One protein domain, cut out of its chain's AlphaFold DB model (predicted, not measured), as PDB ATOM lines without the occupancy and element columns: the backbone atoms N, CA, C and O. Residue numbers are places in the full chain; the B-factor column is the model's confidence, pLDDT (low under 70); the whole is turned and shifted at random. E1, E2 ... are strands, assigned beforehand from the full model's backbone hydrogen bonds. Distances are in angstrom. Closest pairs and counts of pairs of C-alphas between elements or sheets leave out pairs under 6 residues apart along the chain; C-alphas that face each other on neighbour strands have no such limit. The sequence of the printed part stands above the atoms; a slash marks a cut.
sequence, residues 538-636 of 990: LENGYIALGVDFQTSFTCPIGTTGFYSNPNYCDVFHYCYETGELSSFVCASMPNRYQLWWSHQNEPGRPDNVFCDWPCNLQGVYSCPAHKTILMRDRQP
ATOM      1  N   LEU A 538     -35.357  12.503  -2.017       47.53
ATOM      2  CA  LEU A 538     -35.034  11.300  -1.255       47.53
ATOM      3  C   LEU A 538     -34.378  11.716   0.069       47.53
ATOM      4  O   LEU A 538     -33.699  12.745   0.119       47.53
ATOM      5  N   GLU A 539     -34.544  10.913   1.123       42.44
ATOM      6  CA  GLU A 539     -34.078  11.224   2.491       42.44
ATOM      7  C   GLU A 539     -32.564  11.511   2.580       42.44
ATOM      8  O   GLU A 539     -32.120  12.224   3.474       42.44
ATOM      9  N   ASN A 540     -31.788  11.053   1.591       49.88
ATOM     10  CA  ASN A 540     -30.331  11.200   1.517       49.88
ATOM     11  C   ASN A 540     -29.845  12.440   0.725       49.88
ATOM     12  O   ASN A 540     -28.667  12.524   0.393       49.88
ATOM     13  N   GLY A 541     -30.720  13.398   0.390       61.75
ATOM     14  CA  GLY A 541     -30.302  14.676  -0.220       61.75
ATOM     15  C   GLY A 541     -30.064  14.654  -1.737       61.75
ATOM     16  O   GLY A 541     -29.344  15.502  -2.265       61.75
ATOM     17  N   TYR A 542     -30.690  13.719  -2.455       79.31
ATOM     18  CA  TYR A 542     -30.619  13.615  -3.918       79.31
ATOM     19  C   TYR A 542     -31.909  14.076  -4.601       79.31
ATOM     20  O   TYR A 542     -33.010  13.897  -4.070       79.31
ATOM     21  N   ILE A 543     -31.772  14.599  -5.821       84.69
ATOM     22  CA  ILE A 543     -32.888  14.896  -6.726       84.69
ATOM     23  C   ILE A 543     -32.770  13.986  -7.951       84.69
ATOM     24  O   ILE A 543     -31.792  14.065  -8.695       84.69
ATOM     25  N   ALA A 544     -33.766  13.127  -8.172       83.38
ATOM     26  CA  ALA A 544     -33.839  12.294  -9.369       83.38
ATOM     27  C   ALA A 544     -34.168  13.146 -10.606       83.38
ATOM     28  O   ALA A 544     -35.101  13.955 -10.593       83.38
ATOM     29  N   LEU A 545     -33.417  12.950 -11.687       85.75
ATOM     30  CA  LEU A 545     -33.677  13.579 -12.978       85.75
ATOM     31  C   LEU A 545     -34.687  12.734 -13.758       85.75
ATOM     32  O   LEU A 545     -34.518  11.528 -13.915       85.75
ATOM     33  N   GLY A 546     -35.748  13.377 -14.250       76.75
ATOM     34  CA  GLY A 546     -36.758  12.710 -15.072       76.75
ATOM     35  C   GLY A 546     -36.197  12.207 -16.406       76.75
ATOM     36  O   GLY A 546     -35.197  12.724 -16.904       76.75
ATOM     37  N   VAL A 547     -36.896  11.242 -17.010       64.00
ATOM     38  CA  VAL A 547     -36.511  10.533 -18.252       64.00
ATOM     39  C   VAL A 547     -36.194  11.428 -19.461       64.00
ATOM     40  O   VAL A 547     -35.517  10.987 -20.384       64.00
ATOM     41  N   ASP A 548     -36.632  12.689 -19.452       58.50
ATOM     42  CA  ASP A 548     -36.334  13.672 -20.501       58.50
ATOM     43  C   ASP A 548     -34.914  14.273 -20.401       58.50
ATOM     44  O   ASP A 548     -34.491  15.013 -21.294       58.50
ATOM     45  N   PHE A 549     -34.163  14.005 -19.324       71.94
ATOM     46  CA  PHE A 549     -32.788  14.489 -19.164       71.94
ATOM     47  C   PHE A 549     -31.796  13.617 -19.947       71.94
ATOM     48  O   PHE A 549     -31.164  12.702 -19.415       71.94
ATOM     49  N   GLN A 550     -31.661  13.913 -21.238       57.72
ATOM     50  CA  GLN A 550     -30.729  13.218 -22.123       57.72
ATOM     51  C   GLN A 550     -29.277  13.590 -21.804       57.72
ATOM     52  O   GLN A 550     -28.799  14.667 -22.159       57.72
ATOM     53  N   THR A 551     -28.555  12.661 -21.183       70.19
ATOM     54  CA  THR A 551     -27.088  12.661 -21.175       70.19
ATOM     55  C   THR A 551     -26.588  11.649 -22.196       70.19
ATOM     56  O   THR A 551     -27.219  10.617 -22.408       70.19
ATOM     57  N   SER A 552     -25.439  11.907 -22.818       82.00
ATOM     58  CA  SER A 552     -24.786  10.964 -23.737       82.00
ATOM     59  C   SER A 552     -24.059   9.822 -23.008       82.00
ATOM     60  O   SER A 552     -23.111   9.258 -23.548       82.00
ATOM     61  N   PHE A 553     -24.433   9.538 -21.759       90.50
ATOM     62  CA  PHE A 553     -23.820   8.505 -20.939       90.50
ATOM     63  C   PHE A 553     -24.523   7.166 -21.177       90.50
ATOM     64  O   PHE A 553     -25.746   7.071 -21.093       90.50
ATOM     65  N   THR A 554     -23.743   6.126 -21.454       91.88
ATOM     66  CA  THR A 554     -24.207   4.743 -21.573       91.88
ATOM     67  C   THR A 554     -23.566   3.900 -20.482       91.88
ATOM     68  O   THR A 554     -22.359   3.978 -20.255       91.88
ATOM     69  N   CYS A 555     -24.375   3.080 -19.814       93.44
ATOM     70  CA  CYS A 555     -23.885   2.156 -18.801       93.44
ATOM     71  C   CYS A 555     -22.882   1.159 -19.400       93.44
ATOM     72  O   CYS A 555     -23.153   0.614 -20.478       93.44
ATOM     73  N   PRO A 556     -21.747   0.885 -18.730       90.75
ATOM     74  CA  PRO A 556     -20.875  -0.208 -19.133       90.75
ATOM     75  C   PRO A 556     -21.656  -1.529 -19.099       90.75
ATOM     76  O   PRO A 556     -22.460  -1.784 -18.200       90.75
ATOM     77  N   ILE A 557     -21.475  -2.357 -20.127       87.69
ATOM     78  CA  ILE A 557     -22.265  -3.582 -20.289       87.69
ATOM     79  C   ILE A 557     -21.920  -4.555 -19.154       87.69
ATOM     80  O   ILE A 557     -20.756  -4.911 -18.982       87.69
ATOM     81  N   GLY A 558     -22.939  -5.009 -18.420       89.38
ATOM     82  CA  GLY A 558     -22.783  -5.990 -17.343       89.38
ATOM     83  C   GLY A 558     -22.294  -5.421 -16.008       89.38
ATOM     84  O   GLY A 558     -21.745  -6.178 -15.213       89.38
ATOM     85  N   THR A 559     -22.469  -4.119 -15.747       90.56
ATOM     86  CA  THR A 559     -22.071  -3.498 -14.472       90.56
ATOM     87  C   THR A 559     -23.234  -2.820 -13.749       90.56
ATOM     88  O   THR A 559     -23.904  -1.956 -14.318       90.56
ATOM     89  N   THR A 560     -23.404  -3.146 -12.469       93.19
ATOM     90  CA  THR A 560     -24.199  -2.389 -11.494       93.19
ATOM     91  C   THR A 560     -23.304  -1.427 -10.720       93.19
ATOM     92  O   THR A 560     -22.187  -1.784 -10.350       93.19
ATOM     93  N   GLY A 561     -23.775  -0.202 -10.474       93.81
ATOM     94  CA  GLY A 561     -23.045   0.751  -9.636       93.81
ATOM     95  C   GLY A 561     -23.233   2.217 -10.011       93.81
ATOM     96  O   GLY A 561     -23.972   2.566 -10.937       93.81
ATOM     97  N   PHE A 562     -22.541   3.080  -9.266       94.94
ATOM     98  CA  PHE A 562     -22.576   4.529  -9.441       94.94
ATOM     99  C   PHE A 562     -21.414   5.038 -10.304       94.94
ATOM    100  O   PHE A 562     -20.256   4.697 -10.075       94.94
ATOM    101  N   TYR A 563     -21.718   5.922 -11.254       94.62
ATOM    102  CA  TYR A 563     -20.763   6.501 -12.199       94.62
ATOM    103  C   TYR A 563     -20.880   8.027 -12.214       94.62
ATOM    104  O   TYR A 563     -21.974   8.571 -12.361       94.62
ATOM    105  N   SER A 564     -19.757   8.745 -12.108       93.44
ATOM    106  CA  SER A 564     -19.758  10.208 -12.255       93.44
ATOM    107  C   SER A 564     -20.206  10.607 -13.664       93.44
ATOM    108  O   SER A 564     -19.745  10.002 -14.638       93.44
ATOM    109  N   ASN A 565     -21.014  11.657 -13.810       94.25
ATOM    110  CA  ASN A 565     -21.309  12.198 -15.136       94.25
ATOM    111  C   ASN A 565     -20.018  12.751 -15.788       94.25
ATOM    112  O   ASN A 565     -19.219  13.404 -15.108       94.25
ATOM    113  N   PRO A 566     -19.764  12.522 -17.091       89.56
ATOM    114  CA  PRO A 566     -18.553  13.014 -17.753       89.56
ATOM    115  C   PRO A 566     -18.506  14.543 -17.905       89.56
ATOM    116  O   PRO A 566     -17.414  15.099 -17.965       89.56
ATOM    117  N   ASN A 567     -19.655  15.221 -17.915       92.50
ATOM    118  CA  ASN A 567     -19.799  16.644 -18.243       92.50
ATOM    119  C   ASN A 567     -20.152  17.532 -17.035       92.50
ATOM    120  O   ASN A 567     -20.027  18.754 -17.137       92.50
ATOM    121  N   TYR A 568     -20.595  16.948 -15.915       93.94
ATOM    122  CA  TYR A 568     -21.100  17.673 -14.742       93.94
ATOM    123  C   TYR A 568     -20.476  17.176 -13.424       93.94
ATOM    124  O   TYR A 568     -20.294  15.972 -13.246       93.94
ATOM    125  N   CYS A 569     -20.152  18.089 -12.498       93.38
ATOM    126  CA  CYS A 569     -19.584  17.774 -11.171       93.38
ATOM    127  C   CYS A 569     -20.636  17.360 -10.124       93.38
ATOM    128  O   CYS A 569     -20.327  16.673  -9.151       93.38
ATOM    129  N   ASP A 570     -21.873  17.816 -10.307       95.00
ATOM    130  CA  ASP A 570     -23.012  17.664  -9.397       95.00
ATOM    131  C   ASP A 570     -23.989  16.556  -9.822       95.00
ATOM    132  O   ASP A 570     -24.971  16.303  -9.124       95.00
ATOM    133  N   VAL A 571     -23.718  15.884 -10.948       95.00
ATOM    134  CA  VAL A 571     -24.558  14.821 -11.515       95.00
ATOM    135  C   VAL A 571     -23.828  13.483 -11.467       95.00
ATOM    136  O   VAL A 571     -22.673  13.369 -11.884       95.00
ATOM    137  N   PHE A 572     -24.533  12.443 -11.039       96.25
ATOM    138  CA  PHE A 572     -24.068  11.064 -11.133       96.25
ATOM    139  C   PHE A 572     -25.166  10.142 -11.668       96.25
ATOM    140  O   PHE A 572     -26.355  10.467 -11.683       96.25
ATOM    141  N   HIS A 573     -24.735   8.982 -12.133       95.88
ATOM    142  CA  HIS A 573     -25.556   7.955 -12.745       95.88
ATOM    143  C   HIS A 573     -25.549   6.704 -11.877       95.88
ATOM    144  O   HIS A 573     -24.504   6.349 -11.340       95.88
ATOM    145  N   TYR A 574     -26.681   6.018 -11.777       95.75
ATOM    146  CA  TYR A 574     -26.734   4.635 -11.320       95.75
ATOM    147  C   TYR A 574     -27.100   3.745 -12.503       95.75
ATOM    148  O   TYR A 574     -28.108   3.984 -13.179       95.75
ATOM    149  N   CYS A 575     -26.268   2.740 -12.743       95.38
ATOM    150  CA  CYS A 575     -26.491   1.718 -13.751       95.38
ATOM    151  C   CYS A 575     -27.065   0.468 -13.103       95.38
ATOM    152  O   CYS A 575     -26.525  -0.035 -12.115       95.38
ATOM    153  N   TYR A 576     -28.149  -0.036 -13.683       93.69
ATOM    154  CA  TYR A 576     -28.727  -1.323 -13.324       93.69
ATOM    155  C   TYR A 576     -28.135  -2.431 -14.202       93.69
ATOM    156  O   TYR A 576     -27.727  -2.199 -15.339       93.69
ATOM    157  N   GLU A 577     -28.166  -3.664 -13.698       89.31
ATOM    158  CA  GLU A 577     -27.720  -4.885 -14.393       89.31
ATOM    159  C   GLU A 577     -28.425  -5.089 -15.749       89.31
ATOM    160  O   GLU A 577     -27.865  -5.664 -16.679       89.31
ATOM    161  N   THR A 578     -29.643  -4.554 -15.875       90.88
ATOM    162  CA  THR A 578     -30.470  -4.523 -17.091       90.88
ATOM    163  C   THR A 578     -29.944  -3.587 -18.186       90.88
ATOM    164  O   THR A 578     -30.475  -3.596 -19.296       90.88
ATOM    165  N   GLY A 579     -28.937  -2.757 -17.893       89.94
ATOM    166  CA  GLY A 579     -28.490  -1.657 -18.749       89.94
ATOM    167  C   GLY A 579     -29.352  -0.392 -18.642       89.94
ATOM    168  O   GLY A 579     -29.100   0.575 -19.361       89.94
ATOM    169  N   GLU A 580     -30.357  -0.373 -17.758       91.31
ATOM    170  CA  GLU A 580     -31.126   0.836 -17.464       91.31
ATOM    171  C   GLU A 580     -30.278   1.866 -16.703       91.31
ATOM    172  O   GLU A 580     -29.385   1.528 -15.921       91.31
ATOM    173  N   LEU A 581     -30.584   3.144 -16.933       93.81
ATOM    174  CA  LEU A 581     -29.846   4.293 -16.419       93.81
ATOM    175  C   LEU A 581     -30.772   5.185 -15.590       93.81
ATOM    176  O   LEU A 581     -31.757   5.708 -16.108       93.81
ATOM    177  N   SER A 582     -30.416   5.432 -14.330       94.44
ATOM    178  CA  SER A 582     -30.991   6.520 -13.528       94.44
ATOM    179  C   SER A 582     -29.962   7.623 -13.313       94.44
ATOM    180  O   SER A 582     -28.783   7.345 -13.116       94.44
ATOM    181  N   SER A 583     -30.393   8.884 -13.360       94.44
ATOM    182  CA  SER A 583     -29.518  10.054 -13.189       94.44
ATOM    183  C   SER A 583     -29.982  10.899 -12.006       94.44
ATOM    184  O   SER A 583     -31.178  11.139 -11.840       94.44
ATOM    185  N   PHE A 584     -29.036  11.369 -11.199       95.56
ATOM    186  CA  PHE A 584     -29.287  12.093  -9.955       95.56
ATOM    187  C   PHE A 584     -28.434  13.358  -9.891       95.56
ATOM    188  O   PHE A 584     -27.296  13.358 -10.358       95.56
ATOM    189  N   VAL A 585     -28.973  14.415  -9.282       94.94
ATOM    190  CA  VAL A 585     -28.228  15.634  -8.927       94.94
ATOM    191  C   VAL A 585     -28.078  15.715  -7.412       94.94
ATOM    192  O   VAL A 585     -29.039  15.460  -6.674       94.94
ATOM    193  N   CYS A 586     -26.898  16.120  -6.954       92.81
ATOM    194  CA  CYS A 586     -26.673  16.553  -5.580       92.81
ATOM    195  C   CYS A 586     -27.550  17.772  -5.247       92.81
ATOM    196  O   CYS A 586     -27.524  18.780  -5.956       92.81
ATOM    197  N   ALA A 587     -28.351  17.713  -4.176       83.88
ATOM    198  CA  ALA A 587     -29.234  18.828  -3.840       83.88
ATOM    199  C   ALA A 587     -28.440  20.091  -3.457       83.88
ATOM    200  O   ALA A 587     -27.568  20.066  -2.589       83.88
ATOM    201  N   SER A 588     -28.793  21.229  -4.064       76.75
ATOM    202  CA  SER A 588     -28.340  22.536  -3.581       76.75
ATOM    203  C   SER A 588     -29.037  22.871  -2.261       76.75
ATOM    204  O   SER A 588     -30.261  22.755  -2.147       76.75
ATOM    205  N   MET A 589     -28.260  23.312  -1.271       57.06
ATOM    206  CA  MET A 589     -28.809  23.816  -0.012       57.06
ATOM    207  C   MET A 589     -29.536  25.161  -0.223       57.06
ATOM    208  O   MET A 589     -29.205  25.896  -1.157       57.06
ATOM    209  N   PRO A 590     -30.467  25.559   0.672       50.41
ATOM    210  CA  PRO A 590     -31.220  26.818   0.554       50.41
ATOM    211  C   PRO A 590     -30.360  28.082   0.376       50.41
ATOM    212  O   PRO A 590     -30.808  29.058  -0.221       50.41
ATOM    213  N   ASN A 591     -29.104  28.046   0.830       47.78
ATOM    214  CA  ASN A 591     -28.153  29.159   0.781       47.78
ATOM    215  C   ASN A 591     -27.363  29.250  -0.548       47.78
ATOM    216  O   ASN A 591     -26.290  29.843  -0.578       47.78
ATOM    217  N   ARG A 592     -27.875  28.672  -1.647       57.94
ATOM    218  CA  ARG A 592     -27.279  28.638  -3.008       57.94
ATOM    219  C   ARG A 592     -25.981  27.835  -3.185       57.94
ATOM    220  O   ARG A 592     -25.475  27.772  -4.302       57.94
ATOM    221  N   TYR A 593     -25.460  27.188  -2.148       71.25
ATOM    222  CA  TYR A 593     -24.284  26.325  -2.284       71.25
ATOM    223  C   TYR A 593     -24.628  25.006  -2.990       71.25
ATOM    224  O   TYR A 593     -25.696  24.422  -2.767       71.25
ATOM    225  N   GLN A 594     -23.724  24.557  -3.856       80.69
ATOM    226  CA  GLN A 594     -23.837  23.326  -4.638       80.69
ATOM    227  C   GLN A 594     -22.890  22.273  -4.058       80.69
ATOM    228  O   GLN A 594     -21.691  22.518  -3.934       80.69
ATOM    229  N   LEU A 595     -23.439  21.114  -3.697       88.50
ATOM    230  CA  LEU A 595     -22.657  19.959  -3.260       88.50
ATOM    231  C   LEU A 595     -22.159  19.183  -4.484       88.50
ATOM    232  O   LEU A 595     -22.839  19.135  -5.511       88.50
ATOM    233  N   TRP A 596     -20.977  18.584  -4.381       91.06
ATOM    234  CA  TRP A 596     -20.368  17.774  -5.435       91.06
ATOM    235  C   TRP A 596     -20.442  16.291  -5.075       91.06
ATOM    236  O   TRP A 596     -20.449  15.919  -3.901       91.06
ATOM    237  N   TRP A 597     -20.499  15.442  -6.098       87.50
ATOM    238  CA  TRP A 597     -20.478  13.992  -5.923       87.50
ATOM    239  C   TRP A 597     -19.116  13.522  -5.387       87.50
ATOM    240  O   TRP A 597     -18.072  13.959  -5.876       87.50
ATOM    241  N   SER A 598     -19.137  12.603  -4.419       87.19
ATOM    242  CA  SER A 598     -17.953  11.949  -3.860       87.19
ATOM    243  C   SER A 598     -18.163  10.441  -3.724       87.19
ATOM    244  O   SER A 598     -19.284   9.960  -3.535       87.19
ATOM    245  N   HIS A 599     -17.065   9.688  -3.799       80.00
ATOM    246  CA  HIS A 599     -17.033   8.237  -3.619       80.00
ATOM    247  C   HIS A 599     -15.905   7.880  -2.648       80.00
ATOM    248  O   HIS A 599     -14.734   8.154  -2.920       80.00
ATOM    249  N   GLN A 600     -16.253   7.304  -1.494       64.62
ATOM    250  CA  GLN A 600     -15.269   6.769  -0.555       64.62
ATOM    251  C   GLN A 600     -15.083   5.275  -0.808       64.62
ATOM    252  O   GLN A 600     -15.940   4.459  -0.480       64.62
ATOM    253  N   ASN A 601     -13.909   4.922  -1.331       45.16
ATOM    254  CA  ASN A 601     -13.441   3.542  -1.391       45.16
ATOM    255  C   ASN A 601     -13.005   3.064   0.007       45.16
ATOM    256  O   ASN A 601     -11.810   2.997   0.296       45.16
ATOM    257  N   GLU A 602     -13.956   2.710   0.874       39.50
ATOM    258  CA  GLU A 602     -13.639   1.852   2.019       39.50
ATOM    259  C   GLU A 602     -13.369   0.418   1.519       39.50
ATOM    260  O   GLU A 602     -14.204  -0.152   0.804       39.50
ATOM    261  N   PRO A 603     -12.228  -0.208   1.877       31.64
ATOM    262  CA  PRO A 603     -11.913  -1.568   1.451       31.64
ATOM    263  C   PRO A 603     -12.871  -2.576   2.108       31.64
ATOM    264  O   PRO A 603     -12.640  -3.051   3.217       31.64
ATOM    265  N   GLY A 604     -13.960  -2.895   1.403       37.25
ATOM    266  CA  GLY A 604     -14.998  -3.833   1.843       37.25
ATOM    267  C   GLY A 604     -16.442  -3.418   1.529       37.25
ATOM    268  O   GLY A 604     -17.331  -4.257   1.661       37.25
ATOM    269  N   ARG A 605     -16.701  -2.171   1.097       36.84
ATOM    270  CA  ARG A 605     -18.043  -1.693   0.696       36.84
ATOM    271  C   ARG A 605     -17.976  -0.738  -0.513       36.84
ATOM    272  O   ARG A 605     -17.698   0.441  -0.316       36.84
ATOM    273  N   PRO A 606     -18.257  -1.199  -1.746       48.16
ATOM    274  CA  PRO A 606     -18.126  -0.370  -2.954       48.16
ATOM    275  C   PRO A 606     -19.274   0.634  -3.214       48.16
ATOM    276  O   PRO A 606     -19.178   1.426  -4.153       48.16
ATOM    277  N   ASP A 607     -20.340   0.641  -2.402       62.31
ATOM    278  CA  ASP A 607     -21.645   1.215  -2.796       62.31
ATOM    279  C   ASP A 607     -22.046   2.543  -2.113       62.31
ATOM    280  O   ASP A 607     -23.135   3.064  -2.364       62.31
ATOM    281  N   ASN A 608     -21.196   3.125  -1.260       73.69
ATOM    282  CA  ASN A 608     -21.527   4.354  -0.526       73.69
ATOM    283  C   ASN A 608     -21.185   5.629  -1.320       73.69
ATOM    284  O   ASN A 608     -20.059   6.131  -1.281       73.69
ATOM    285  N   VAL A 609     -22.192   6.201  -1.985       81.62
ATOM    286  CA  VAL A 609     -22.144   7.559  -2.554       81.62
ATOM    287  C   VAL A 609     -22.707   8.580  -1.567       81.62
ATOM    288  O   VAL A 609     -23.715   8.322  -0.905       81.62
ATOM    289  N   PHE A 610     -22.084   9.759  -1.516       88.75
ATOM    290  CA  PHE A 610     -22.596  10.945  -0.827       88.75
ATOM    291  C   PHE A 610     -22.257  12.228  -1.600       88.75
ATOM    292  O   PHE A 610     -21.350  12.258  -2.434       88.75
ATOM    293  N   CYS A 611     -23.012  13.291  -1.327       90.88
ATOM    294  CA  CYS A 611     -22.732  14.636  -1.820       90.88
ATOM    295  C   CYS A 611     -22.058  15.449  -0.712       90.88
ATOM    296  O   CYS A 611     -22.608  15.550   0.384       90.88
ATOM    297  N   ASP A 612     -20.903  16.045  -0.998       90.50
ATOM    298  CA  ASP A 612     -20.113  16.806  -0.024       90.50
ATOM    299  C   ASP A 612     -19.702  18.178  -0.579       90.50
ATOM    300  O   ASP A 612     -19.907  18.503  -1.752       90.50
ATOM    301  N   TRP A 613     -19.142  19.015   0.282       84.81
ATOM    302  CA  TRP A 613     -18.626  20.325  -0.069       84.81
ATOM    303  C   TRP A 613     -17.340  20.210  -0.902       84.81
ATOM    304  O   TRP A 613     -16.475  19.399  -0.565       84.81
ATOM    305  N   PRO A 614     -17.136  21.070  -1.920       83.06
ATOM    306  CA  PRO A 614     -15.928  21.045  -2.751       83.06
ATOM    307  C   PRO A 614     -14.610  21.122  -1.957       83.06
ATOM    308  O   PRO A 614     -13.613  20.539  -2.371       83.06
ATOM    309  N   CYS A 615     -14.604  21.803  -0.803       79.19
ATOM    310  CA  CYS A 615     -13.448  21.920   0.096       79.19
ATOM    311  C   CYS A 615     -13.095  20.642   0.873       79.19
ATOM    312  O   CYS A 615     -11.940  20.487   1.270       79.19
ATOM    313  N   ASN A 616     -14.051  19.734   1.093       78.06
ATOM    314  CA  ASN A 616     -13.814  18.480   1.816       78.06
ATOM    315  C   ASN A 616     -13.167  17.405   0.923       78.06
ATOM    316  O   ASN A 616     -12.625  16.420   1.424       78.06
ATOM    317  N   LEU A 617     -13.164  17.607  -0.400       77.31
ATOM    318  CA  LEU A 617     -12.595  16.695  -1.394       77.31
ATOM    319  C   LEU A 617     -11.059  16.811  -1.481       77.31
ATOM    320  O   LEU A 617     -10.495  17.133  -2.528       77.31
ATOM    321  N   GLN A 618     -10.359  16.537  -0.378       46.81
ATOM    322  CA  GLN A 618      -8.894  16.488  -0.361       46.81
ATOM    323  C   GLN A 618      -8.376  15.186  -0.995       46.81
ATOM    324  O   GLN A 618      -8.294  14.148  -0.341       46.81
ATOM    325  N   GLY A 619      -7.997  15.236  -2.276       55.88
ATOM    326  CA  GLY A 619      -7.333  14.123  -2.961       55.88
ATOM    327  C   GLY A 619      -7.520  14.113  -4.479       55.88
ATOM    328  O   GLY A 619      -7.950  15.091  -5.082       55.88
ATOM    329  N   VAL A 620      -7.232  12.959  -5.093       47.41
ATOM    330  CA  VAL A 620      -7.246  12.690  -6.553       47.41
ATOM    331  C   VAL A 620      -8.650  12.806  -7.197       47.41
ATOM    332  O   VAL A 620      -8.815  12.602  -8.395       47.41
ATOM    333  N   TYR A 621      -9.669  13.183  -6.421       58.53
ATOM    334  CA  TYR A 621     -11.081  13.236  -6.817       58.53
ATOM    335  C   TYR A 621     -11.623  14.665  -7.015       58.53
ATOM    336  O   TYR A 621     -12.834  14.867  -7.085       58.53
ATOM    337  N   SER A 622     -10.750  15.672  -7.140       61.66
ATOM    338  CA  SER A 622     -11.153  17.029  -7.538       61.66
ATOM    339  C   SER A 622     -11.842  17.013  -8.910       61.66
ATOM    340  O   SER A 622     -11.283  16.465  -9.865       61.66
ATOM    341  N   CYS A 623     -13.016  17.641  -9.040       75.94
ATOM    342  CA  CYS A 623     -13.735  17.663 -10.317       75.94
ATOM    343  C   CYS A 623     -12.854  18.270 -11.439       75.94
ATOM    344  O   CYS A 623     -12.330  19.371 -11.248       75.94
ATOM    345  N   PRO A 624     -12.666  17.602 -12.596       75.88
ATOM    346  CA  PRO A 624     -11.794  18.109 -13.656       75.88
ATOM    347  C   PRO A 624     -12.264  19.444 -14.243       75.88
ATOM    348  O   PRO A 624     -13.452  19.619 -14.500       75.88
ATOM    349  N   ALA A 625     -11.321  20.330 -14.577       70.06
ATOM    350  CA  ALA A 625     -11.581  21.698 -15.055       70.06
ATOM    351  C   ALA A 625     -12.381  21.829 -16.372       70.06
ATOM    352  O   ALA A 625     -12.717  22.937 -16.779       70.06
ATOM    353  N   HIS A 626     -12.681  20.717 -17.050       72.88
ATOM    354  CA  HIS A 626     -13.543  20.675 -18.236       72.88
ATOM    355  C   HIS A 626     -15.011  20.325 -17.923       72.88
ATOM    356  O   HIS A 626     -15.843  20.362 -18.829       72.88
ATOM    357  N   LYS A 627     -15.343  19.960 -16.677       83.81
ATOM    358  CA  LYS A 627     -16.719  19.672 -16.254       83.81
ATOM    359  C   LYS A 627     -17.426  20.947 -15.787       83.81
ATOM    360  O   LYS A 627     -16.810  21.871 -15.266       83.81
ATOM    361  N   THR A 628     -18.739  20.981 -15.979       84.31
ATOM    362  CA  THR A 628     -19.625  22.103 -15.633       84.31
ATOM    363  C   THR A 628     -20.514  21.758 -14.429       84.31
ATOM    364  O   THR A 628     -20.349  20.700 -13.821       84.31
ATOM    365  N   ILE A 629     -21.441  22.641 -14.043       83.56
ATOM    366  CA  ILE A 629     -22.388  22.406 -12.937       83.56
ATOM    367  C   ILE A 629     -23.814  22.703 -13.427       83.56
ATOM    368  O   ILE A 629     -24.033  23.694 -14.132       83.56
ATOM    369  N   LEU A 630     -24.785  21.850 -13.095       80.81
ATOM    370  CA  LEU A 630     -26.134  21.899 -13.660       80.81
ATOM    371  C   LEU A 630     -27.077  22.827 -12.864       80.81
ATOM    372  O   LEU A 630     -27.804  22.426 -11.958       80.81
ATOM    373  N   MET A 631     -27.118  24.104 -13.250       64.81
ATOM    374  CA  MET A 631     -28.008  25.107 -12.644       64.81
ATOM    375  C   MET A 631     -29.506  24.834 -12.902       64.81
ATOM    376  O   MET A 631     -29.918  24.470 -14.006       64.81
ATOM    377  N   ARG A 632     -30.338  25.094 -11.880       51.75
ATOM    378  CA  ARG A 632     -31.776  24.737 -11.815       51.75
ATOM    379  C   ARG A 632     -32.647  25.326 -12.941       51.75
ATOM    380  O   ARG A 632     -33.673  24.737 -13.271       51.75
ATOM    381  N   ASP A 633     -32.209  26.426 -13.559       43.06
ATOM    382  CA  ASP A 633     -32.992  27.232 -14.512       43.06
ATOM    383  C   ASP A 633     -32.610  27.029 -15.999       43.06
ATOM    384  O   ASP A 633     -33.011  27.810 -16.861       43.06
ATOM    385  N   ARG A 634     -31.858  25.965 -16.333       44.22
ATOM    386  CA  ARG A 634     -31.570  25.517 -17.722       44.22
ATOM    387  C   ARG A 634     -30.924  26.556 -18.669       44.22
ATOM    388  O   ARG A 634     -31.014  26.410 -19.886       44.22
ATOM    389  N   GLN A 635     -30.232  27.565 -18.144       33.16
ATOM    390  CA  GLN A 635     -29.387  28.477 -18.930       33.16
ATOM    391  C   GLN A 635     -27.910  28.060 -18.793       33.16
ATOM    392  O   GLN A 635     -27.387  28.102 -17.677       33.16
ATOM    393  N   PRO A 636     -27.210  27.672 -19.878       35.12
ATOM    394  CA  PRO A 636     -25.763  27.512 -19.845       35.12
ATOM    395  C   PRO A 636     -25.108  28.897 -19.791       35.12
ATOM    396  O   PRO A 636     -25.046  29.607 -20.795       35.12
TER     397      PRO A 636
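Overview. This is residues 538 to 636 of the 990 residues of the protein "Hypothetical protein" of Rotaria magnacalcarata (UniProt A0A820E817). The domain has little regular structure: a small sandwich, hairpin E5 E6 face to face with the twisted sheet E1 E4 E3 E2. Six strands, E1 to E6, hold 26 of 99 printed residues; the class is all strand, both sheets antiparallel. It is compact, radius of gyration of the C-alphas 13.6 A, spanning 39 by 35 by 30 A.

Along the chain. E1, residues 542 to 544, begins at C-alpha 542 (-30.619, 13.615, -3.918). E2 is 561 to 564, E3 571 to 575, E4 581 to 586, 16.7 A long, E5 596 to 599; E6, 609 to 612, ends at C-alpha 612 (-20.113, 16.806, -0.024).

Arrangement. E2 E3 E4 is a meander of antiparallel neighbours; with E1 antiparallel to E4, a Greek key. N 563 to O 573 and N 574 to O 582 are 2.8 A, N 543 to O 585 3.0 A, within hydrogen-bond range. The closest C-alphas of E3 and E5, Val 571 and Trp 597, are 7.0 A apart.

Size, cuts and confidence. The printed part has no cut; link E1 to E2 is long. pLDDT is under 70 in 30 residues, among them 600 to 607.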